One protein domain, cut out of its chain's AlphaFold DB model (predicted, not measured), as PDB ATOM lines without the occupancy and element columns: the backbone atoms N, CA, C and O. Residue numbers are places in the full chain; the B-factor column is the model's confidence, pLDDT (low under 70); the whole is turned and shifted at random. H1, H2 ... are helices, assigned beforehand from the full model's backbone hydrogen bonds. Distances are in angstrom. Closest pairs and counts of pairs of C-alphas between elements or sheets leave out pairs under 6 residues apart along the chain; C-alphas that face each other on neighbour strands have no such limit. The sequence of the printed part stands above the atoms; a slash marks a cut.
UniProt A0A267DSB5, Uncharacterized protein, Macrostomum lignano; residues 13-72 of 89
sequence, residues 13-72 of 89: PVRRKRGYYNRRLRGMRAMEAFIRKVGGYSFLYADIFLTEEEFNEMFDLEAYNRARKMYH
ATOM      1  N   PRO A  13     185.181 218.126 205.961       71.19
ATOM      2  CA  PRO A  13     184.311 217.132 206.589       71.19
ATOM      3  C   PRO A  13     184.919 215.721 206.736       71.19
ATOM      4  O   PRO A  13     184.662 215.068 207.749       71.19
ATOM      5  N   VAL A  14     185.753 215.273 205.784       68.56
ATOM      6  CA  VAL A  14     186.561 214.039 205.885       68.56
ATOM      7  C   VAL A  14     187.588 214.192 207.009       68.56
ATOM      8  O   VAL A  14     187.683 213.319 207.867       68.56
ATOM      9  N   ARG A  15     188.281 215.341 207.078       69.31
ATOM     10  CA  ARG A  15     189.256 215.645 208.146       69.31
ATOM     11  C   ARG A  15     188.624 215.582 209.539       69.31
ATOM     12  O   ARG A  15     189.262 215.152 210.490       69.31
ATOM     13  N   ARG A  16     187.352 215.973 209.658       79.88
ATOM     14  CA  ARG A  16     186.563 215.925 210.902       79.88
ATOM     15  C   ARG A  16     185.932 214.554 211.198       79.88
ATOM     16  O   ARG A  16     185.087 214.477 212.081       79.88
ATOM     17  N   LYS A  17     186.288 213.496 210.453       67.94
ATOM     18  CA  LYS A  17     185.792 212.112 210.609       67.94
ATOM     19  C   LYS A  17     184.257 211.978 210.642       67.94
ATOM     20  O   LYS A  17     183.724 211.028 211.203       67.94
ATOM     21  N   ARG A  18     183.517 212.890 209.999       67.75
ATOM     22  CA  ARG A  18     182.038 212.904 210.001       67.75
ATOM     23  C   ARG A  18     181.417 211.954 208.960       67.75
ATOM     24  O   ARG A  18     180.569 212.377 208.184       67.75
ATOM     25  N   GLY A  19     181.875 210.703 208.873       60.28
ATOM     26  CA  GLY A  19     181.277 209.689 207.982       60.28
ATOM     27  C   GLY A  19     181.511 209.893 206.475       60.28
ATOM     28  O   GLY A  19     180.806 209.324 205.646       60.28
ATOM     29  N   TYR A  20     182.503 210.700 206.085       58.34
ATOM     30  CA  TYR A  20     182.724 211.095 204.685       58.34
ATOM     31  C   TYR A  20     183.544 210.105 203.835       58.34
ATOM     32  O   TYR A  20     183.724 210.351 202.641       58.34
ATOM     33  N   TYR A  21     184.027 208.996 204.405       60.44
ATOM     34  CA  TYR A  21     184.840 208.014 203.671       60.44
ATOM     35  C   TYR A  21     184.099 207.481 202.429       60.44
ATOM     36  O   TYR A  21     184.625 207.519 201.316       60.44
ATOM     37  N   ASN A  22     182.807 207.171 202.582       64.25
ATOM     38  CA  ASN A  22     181.940 206.723 201.488       64.25
ATOM     39  C   ASN A  22     181.735 207.782 200.390       64.25
ATOM     40  O   ASN A  22     181.460 207.435 199.243       64.25
ATOM     41  N   ARG A  23     181.875 209.078 200.704       65.81
ATOM     42  CA  ARG A  23     181.730 210.163 199.720       65.81
ATOM     43  C   ARG A  23     183.010 210.375 198.908       65.81
ATOM     44  O   ARG A  23     182.907 210.692 197.727       65.81
ATOM     45  N   ARG A  24     184.190 210.145 199.505       71.50
ATOM     46  CA  ARG A  24     185.484 210.149 198.794       71.50
ATOM     47  C   ARG A  24     185.515 209.051 197.731       71.50
ATOM     48  O   ARG A  24     185.764 209.360 196.574       71.50
ATOM     49  N   LEU A  25     185.203 207.808 198.109       77.19
ATOM     50  CA  LEU A  25     185.172 206.679 197.168       77.19
ATOM     51  C   LEU A  25     184.186 206.905 196.017       77.19
ATOM     52  O   LEU A  25     184.535 206.669 194.867       77.19
ATOM     53  N   ARG A  26     182.982 207.420 196.305       81.69
ATOM     54  CA  ARG A  26     182.007 207.771 195.256       81.69
ATOM     55  C   ARG A  26     182.536 208.841 194.300       81.69
ATOM     56  O   ARG A  26     182.316 208.728 193.101       81.69
ATOM     57  N   GLY A  27     183.223 209.860 194.821       83.19
ATOM     58  CA  GLY A  27     183.845 210.903 194.001       83.19
ATOM     59  C   GLY A  27     184.945 210.355 193.092       83.19
ATOM     60  O   GLY A  27     184.938 210.639 191.899       83.19
ATOM     61  N   MET A  28     185.831 209.514 193.636       83.44
ATOM     62  CA  MET A  28     186.886 208.850 192.860       83.44
ATOM     63  C   MET A  28     186.300 207.957 191.764       83.44
ATOM     64  O   MET A  28     186.624 208.147 190.599       83.44
ATOM     65  N   ARG A  29     185.345 207.081 192.105       87.06
ATOM     66  CA  ARG A  29     184.650 206.212 191.137       87.06
ATOM     67  C   ARG A  29     183.973 207.003 190.013       87.06
ATOM     68  O   ARG A  29     183.997 206.576 188.865       87.06
ATOM     69  N   ALA A  30     183.374 208.157 190.324       89.06
ATOM     70  CA  ALA A  30     182.749 209.020 189.319       89.06
ATOM     71  C   ALA A  30     183.780 209.646 188.366       89.06
ATOM     72  O   ALA A  30     183.550 209.698 187.159       89.06
ATOM     73  N   MET A  31     184.923 210.087 188.898       88.06
ATOM     74  CA  MET A  31     186.040 210.593 188.098       88.06
ATOM     75  C   MET A  31     186.619 209.495 187.196       88.06
ATOM     76  O   MET A  31     186.777 209.709 186.000       88.06
ATOM     77  N   GLU A  32     186.871 208.305 187.740       89.12
ATOM     78  CA  GLU A  32     187.392 207.157 186.990       89.12
ATOM     79  C   GLU A  32     186.432 206.704 185.880       89.12
ATOM     80  O   GLU A  32     186.860 206.403 184.768       89.12
ATOM     81  N   ALA A  33     185.121 206.692 186.144       91.00
ATOM     82  CA  ALA A  33     184.111 206.407 185.126       91.00
ATOM     83  C   ALA A  33     184.104 207.458 184.003       91.00
ATOM     84  O   ALA A  33     183.967 207.108 182.832       91.00
ATOM     85  N   PHE A  34     184.277 208.742 184.339       90.81
ATOM     86  CA  PHE A  34     184.401 209.800 183.337       90.81
ATOM     87  C   PHE A  34     185.652 209.618 182.471       90.81
ATOM     88  O   PHE A  34     185.545 209.694 181.251       90.81
ATOM     89  N   ILE A  35     186.803 209.327 183.088       87.94
ATOM     90  CA  ILE A  35     188.072 209.078 182.388       87.94
ATOM     91  C   ILE A  35     187.904 207.947 181.367       87.94
ATOM     92  O   ILE A  35     188.198 208.151 180.190       87.94
ATOM     93  N   ARG A  36     187.348 206.801 181.778       90.38
ATOM     94  CA  ARG A  36     187.082 205.669 180.871       90.38
ATOM     95  C   ARG A  36     186.124 206.042 179.746       90.38
ATOM     96  O   ARG A  36     186.398 205.766 178.583       90.38
ATOM     97  N   LYS A  37     185.037 206.756 180.068       90.19
ATOM     98  CA  LYS A  37     184.044 207.210 179.080       90.19
ATOM     99  C   LYS A  37     184.657 208.064 177.965       90.19
ATOM    100  O   LYS A  37     184.167 208.017 176.840       90.19
ATOM    101  N   VAL A  38     185.687 208.858 178.261       89.75
ATOM    102  CA  VAL A  38     186.351 209.717 177.266       89.75
ATOM    103  C   VAL A  38     187.573 209.062 176.607       89.75
ATOM    104  O   VAL A  38     188.300 209.742 175.887       89.75
ATOM    105  N   GLY A  39     187.813 207.765 176.839       86.44
ATOM    106  CA  GLY A  39     188.988 207.051 176.322       86.44
ATOM    107  C   GLY A  39     190.303 207.494 176.972       86.44
ATOM    108  O   GLY A  39     191.364 207.435 176.352       86.44
ATOM    109  N   GLY A  40     190.224 208.023 178.194       85.94
ATOM    110  CA  GLY A  40     191.370 208.428 178.994       85.94
ATOM    111  C   GLY A  40     191.930 207.289 179.843       85.94
ATOM    112  O   GLY A  40     191.402 206.181 179.878       85.94
ATOM    113  N   TYR A  41     192.997 207.608 180.571       85.31
ATOM    114  CA  TYR A  41     193.727 206.675 181.422       85.31
ATOM    115  C   TYR A  41     194.020 207.326 182.770       85.31
ATOM    116  O   TYR A  41     194.366 208.507 182.823       85.31
ATOM    117  N   SER A  42     193.931 206.551 183.849       82.44
ATOM    118  CA  SER A  42     194.391 206.972 185.175       82.44
ATOM    119  C   SER A  42     195.843 206.550 185.391       82.44
ATOM    120  O   SER A  42     196.198 205.392 185.165       82.44
ATOM    121  N   PHE A  43     196.693 207.458 185.868       78.56
ATOM    122  CA  PHE A  43     198.080 207.127 186.188       78.56
ATOM    123  C   PHE A  43     198.187 206.349 187.512       78.56
ATOM    124  O   PHE A  43     197.739 206.801 188.563       78.56
ATOM    125  N   LEU A  44     198.845 205.185 187.472       81.62
ATOM    126  CA  LEU A  44     198.884 204.194 188.567       81.62
ATOM    127  C   LEU A  44     199.841 204.534 189.724       81.62
ATOM    128  O   LEU A  44     200.079 203.708 190.615       81.62
ATOM    129  N   TYR A  45     200.418 205.739 189.713       80.31
ATOM    130  CA  TYR A  45     201.137 206.262 190.875       80.31
ATOM    131  C   TYR A  45     200.159 206.625 192.005       80.31
ATOM    132  O   TYR A  45     200.528 206.538 193.177       80.31
ATOM    133  N   ALA A  46     198.925 207.004 191.655       79.25
ATOM    134  CA  ALA A  46     197.834 207.266 192.582       79.25
ATOM    135  C   ALA A  46     196.986 206.006 192.824       79.25
ATOM    136  O   ALA A  46     197.059 205.032 192.071       79.25
ATOM    137  N   ASP A  47     196.171 206.033 193.882       80.44
ATOM    138  CA  ASP A  47     195.202 204.969 194.152       80.44
ATOM    139  C   ASP A  47     194.139 204.904 193.051       80.44
ATOM    140  O   ASP A  47     193.586 205.935 192.659       80.44
ATOM    141  N   ILE A  48     193.813 203.683 192.623       84.75
ATOM    142  CA  ILE A  48     192.711 203.391 191.702       84.75
ATOM    143  C   ILE A  48     191.683 202.485 192.383       84.75
ATOM    144  O   ILE A  48     192.038 201.533 193.066       84.75
ATOM    145  N   PHE A  49     190.396 202.744 192.199       86.31
ATOM    146  CA  PHE A  49     189.318 201.999 192.860       86.31
ATOM    147  C   PHE A  49     188.475 201.186 191.874       86.31
ATOM    148  O   PHE A  49     187.305 200.904 192.139       86.31
ATOM    149  N   LEU A  50     189.077 200.806 190.751       86.69
ATOM    150  CA  LEU A  50     188.454 200.077 189.651       86.69
ATOM    151  C   LEU A  50     188.406 198.565 189.894       86.69
ATOM    152  O   LEU A  50     189.266 198.009 190.582       86.69
ATOM    153  N   THR A  51     187.423 197.891 189.290       88.56
ATOM    154  CA  THR A  51     187.502 196.431 189.111       88.56
ATOM    155  C   THR A  51     188.534 196.071 188.039       88.56
ATOM    156  O   THR A  51     189.056 196.938 187.338       88.56
ATOM    157  N   GLU A  52     188.864 194.785 187.917       86.50
ATOM    158  CA  GLU A  52     189.810 194.312 186.903       86.50
ATOM    159  C   GLU A  52     189.268 194.507 185.482       86.50
ATOM    160  O   GLU A  52     190.004 194.922 184.593       86.50
ATOM    161  N   GLU A  53     187.963 194.321 185.288       88.88
ATOM    162  CA  GLU A  53     187.284 194.567 184.016       88.88
ATOM    163  C   GLU A  53     187.345 196.051 183.637       88.88
ATOM    164  O   GLU A  53     187.770 196.387 182.536       88.88
ATOM    165  N   GLU A  54     187.007 196.945 184.574       90.69
ATOM    166  CA  GLU A  54     187.065 198.398 184.361       90.69
ATOM    167  C   GLU A  54     188.497 198.890 184.099       90.69
ATOM    168  O   GLU A  54     188.716 199.860 183.378       90.69
ATOM    169  N   PHE A  55     189.489 198.237 184.705       89.50
ATOM    170  CA  PHE A  55     190.897 198.529 184.473       89.50
ATOM    171  C   PHE A  55     191.350 198.077 183.080       89.50
ATOM    172  O   PHE A  55     192.071 198.817 182.407       89.50
ATOM    173  N   ASN A  56     190.899 196.901 182.633       89.38
ATOM    174  CA  ASN A  56     191.225 196.345 181.320       89.38
ATOM    175  C   ASN A  56     190.585 197.126 180.156       89.38
ATOM    176  O   ASN A  56     191.090 197.062 179.040       89.38
ATOM    177  N   GLU A  57     189.529 197.915 180.403       89.81
ATOM    178  CA  GLU A  57     189.015 198.895 179.425       89.81
ATOM    179  C   GLU A  57     190.054 199.972 179.078       89.81
ATOM    180  O   GLU A  57     190.053 200.503 177.970       89.81
ATOM    181  N   MET A  58     190.932 200.307 180.030       87.44
ATOM    182  CA  MET A  58     192.030 201.243 179.809       87.44
ATOM    183  C   MET A  58     193.269 200.484 179.331       87.44
ATOM    184  O   MET A  58     193.805 200.788 178.273       87.44
ATOM    185  N   PHE A  59     193.730 199.481 180.079       88.56
ATOM    186  CA  PHE A  59     195.019 198.831 179.840       88.56
ATOM    187  C   PHE A  59     194.862 197.389 179.362       88.56
ATOM    188  O   PHE A  59     194.402 196.533 180.111       88.56
ATOM    189  N   ASP A  60     195.354 197.084 178.160       89.62
ATOM    190  CA  ASP A  60     195.517 195.695 177.737       89.62
ATOM    191  C   ASP A  60     196.671 195.034 178.511       89.62
ATOM    192  O   ASP A  60     197.849 195.375 178.356       89.62
ATOM    193  N   LEU A  61     196.315 194.083 179.375       89.69
ATOM    194  CA  LEU A  61     197.249 193.358 180.224       89.69
ATOM    195  C   LEU A  61     197.821 192.091 179.580       89.69
ATOM    196  O   LEU A  61     198.556 191.370 180.255       89.69
ATOM    197  N   GLU A  62     197.552 191.791 178.307       92.19
ATOM    198  CA  GLU A  62     198.008 190.542 177.686       92.19
ATOM    199  C   GLU A  62     199.536 190.376 177.787       92.19
ATOM    200  O   GLU A  62     200.038 189.369 178.295       92.19
ATOM    201  N   ALA A  63     200.298 191.401 177.392       92.75
ATOM    202  CA  ALA A  63     201.759 191.380 177.472       92.75
ATOM    203  C   ALA A  63     202.274 191.293 178.918       92.75
ATOM    204  O   ALA A  63     203.222 190.555 179.201       92.75
ATOM    205  N   TYR A  64     201.625 192.008 179.838       91.69
ATOM    206  CA  TYR A  64     201.949 191.988 181.262       91.69
ATOM    207  C   TYR A  64     201.737 190.594 181.869       91.69
ATOM    208  O   TYR A  64     202.621 190.062 182.541       91.69
ATOM    209  N   ASN A  65     200.607 189.958 181.568       91.06
ATOM    210  CA  ASN A  65     200.271 188.623 182.050       91.06
ATOM    211  C   ASN A  65     201.213 187.559 181.474       91.06
ATOM    212  O   ASN A  65     201.667 186.681 182.213       91.06
ATOM    213  N   ARG A  66     201.602 187.672 180.194       94.81
ATOM    214  CA  ARG A  66     202.641 186.806 179.606       94.81
ATOM    215  C   ARG A  66     203.964 186.915 180.364       94.81
ATOM    216  O   ARG A  66     204.556 185.888 180.691       94.81
ATOM    217  N   ALA A  67     204.404 188.133 180.686       94.06
ATOM    218  CA  ALA A  67     205.627 188.347 181.456       94.06
ATOM    219  C   ALA A  67     205.517 187.760 182.873       94.06
ATOM    220  O   ALA A  67     206.417 187.049 183.320       94.06
ATOM    221  N   ARG A  68     204.393 187.976 183.570       93.75
ATOM    222  CA  ARG A  68     204.171 187.399 184.908       93.75
ATOM    223  C   ARG A  68     204.267 185.881 184.911       93.75
ATOM    224  O   ARG A  68     204.893 185.326 185.811       93.75
ATOM    225  N   LYS A  69     203.689 185.226 183.906       94.00
ATOM    226  CA  LYS A  69     203.753 183.772 183.758       94.00
ATOM    227  C   LYS A  69     205.173 183.292 183.455       94.00
ATOM    228  O   LYS A  69     205.635 182.342 184.077       94.00
ATOM    229  N   MET A  70     205.877 183.972 182.546       96.00
ATOM    230  CA  MET A  70     207.262 183.647 182.175       96.00
ATOM    231  C   MET A  70     208.213 183.668 183.378       96.00
ATOM    232  O   MET A  70     209.091 182.818 183.475       96.00
ATOM    233  N   TYR A  71     208.023 184.615 184.297       94.88
ATOM    234  CA  TYR A  71     208.881 184.783 185.472       94.88
ATOM    235  C   TYR A  71     208.294 184.199 186.765       94.88
ATOM    236  O   TYR A  71     208.795 184.503 187.845       94.88
ATOM    237  N   HIS A  72     207.230 183.390 186.690       91.69
ATOM    238  CA  HIS A  72     206.554 182.808 187.861       91.69
ATOM    239  C   HIS A  72     206.115 183.849 188.917       91.69
ATOM    240  O   HIS A  72     206.052 183.572 190.113       91.69
TER     241      HIS A  72
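What this domain is: This is residues 13 to 72 of the 89 residues of an uncharacterized protein of Macrostomum lignano (UniProt A0A267DSB5). A long helix, H1, is followed by a looping stretch, residues 38 to 51, that folds back to a short helix, H2, near H1; beyond it a third helix, H3, sticks out at the far end. The printed part has 60 residues with three named helices, H1, H2 and H3 in chain order, and no named strand: all helix. It is elongated, spanning 48 by 29 by 17 A, and only just loose, close to extended, with a radius of gyration of the C-alphas of 15.3 A.

How they stand to each other: H1, residues 21 to 37, and H2, residues 52 to 56, are near each other, with 5 pairs of C-alphas within 10 A and the closest C-alphas 8.1 A apart. H3, residues 62 to 70, is apart from both. In H1, H2 and H3 every O i to N i+4 pair is within hydrogen-bond range.

Where its parts are: H1 begins at C-alpha 21 (184.840, 208.014, 203.671) and is 24.6 A long. H2 measures 6.1 A. H3 measures 12.4 A and ends at C-alpha 70 (207.262, 183.647, 182.175).

The domain as a whole: The C-alphas farthest apart, of Arg 16 and Met 70, are 47.9 A apart. Residues 15 to 20 and 60 to 72 stand free. The printed part has no cut; H1 to H2 is a long link, H2 to H3 a tight one. Residues 14 to 15 and 17 to 23 have pLDDT under 70.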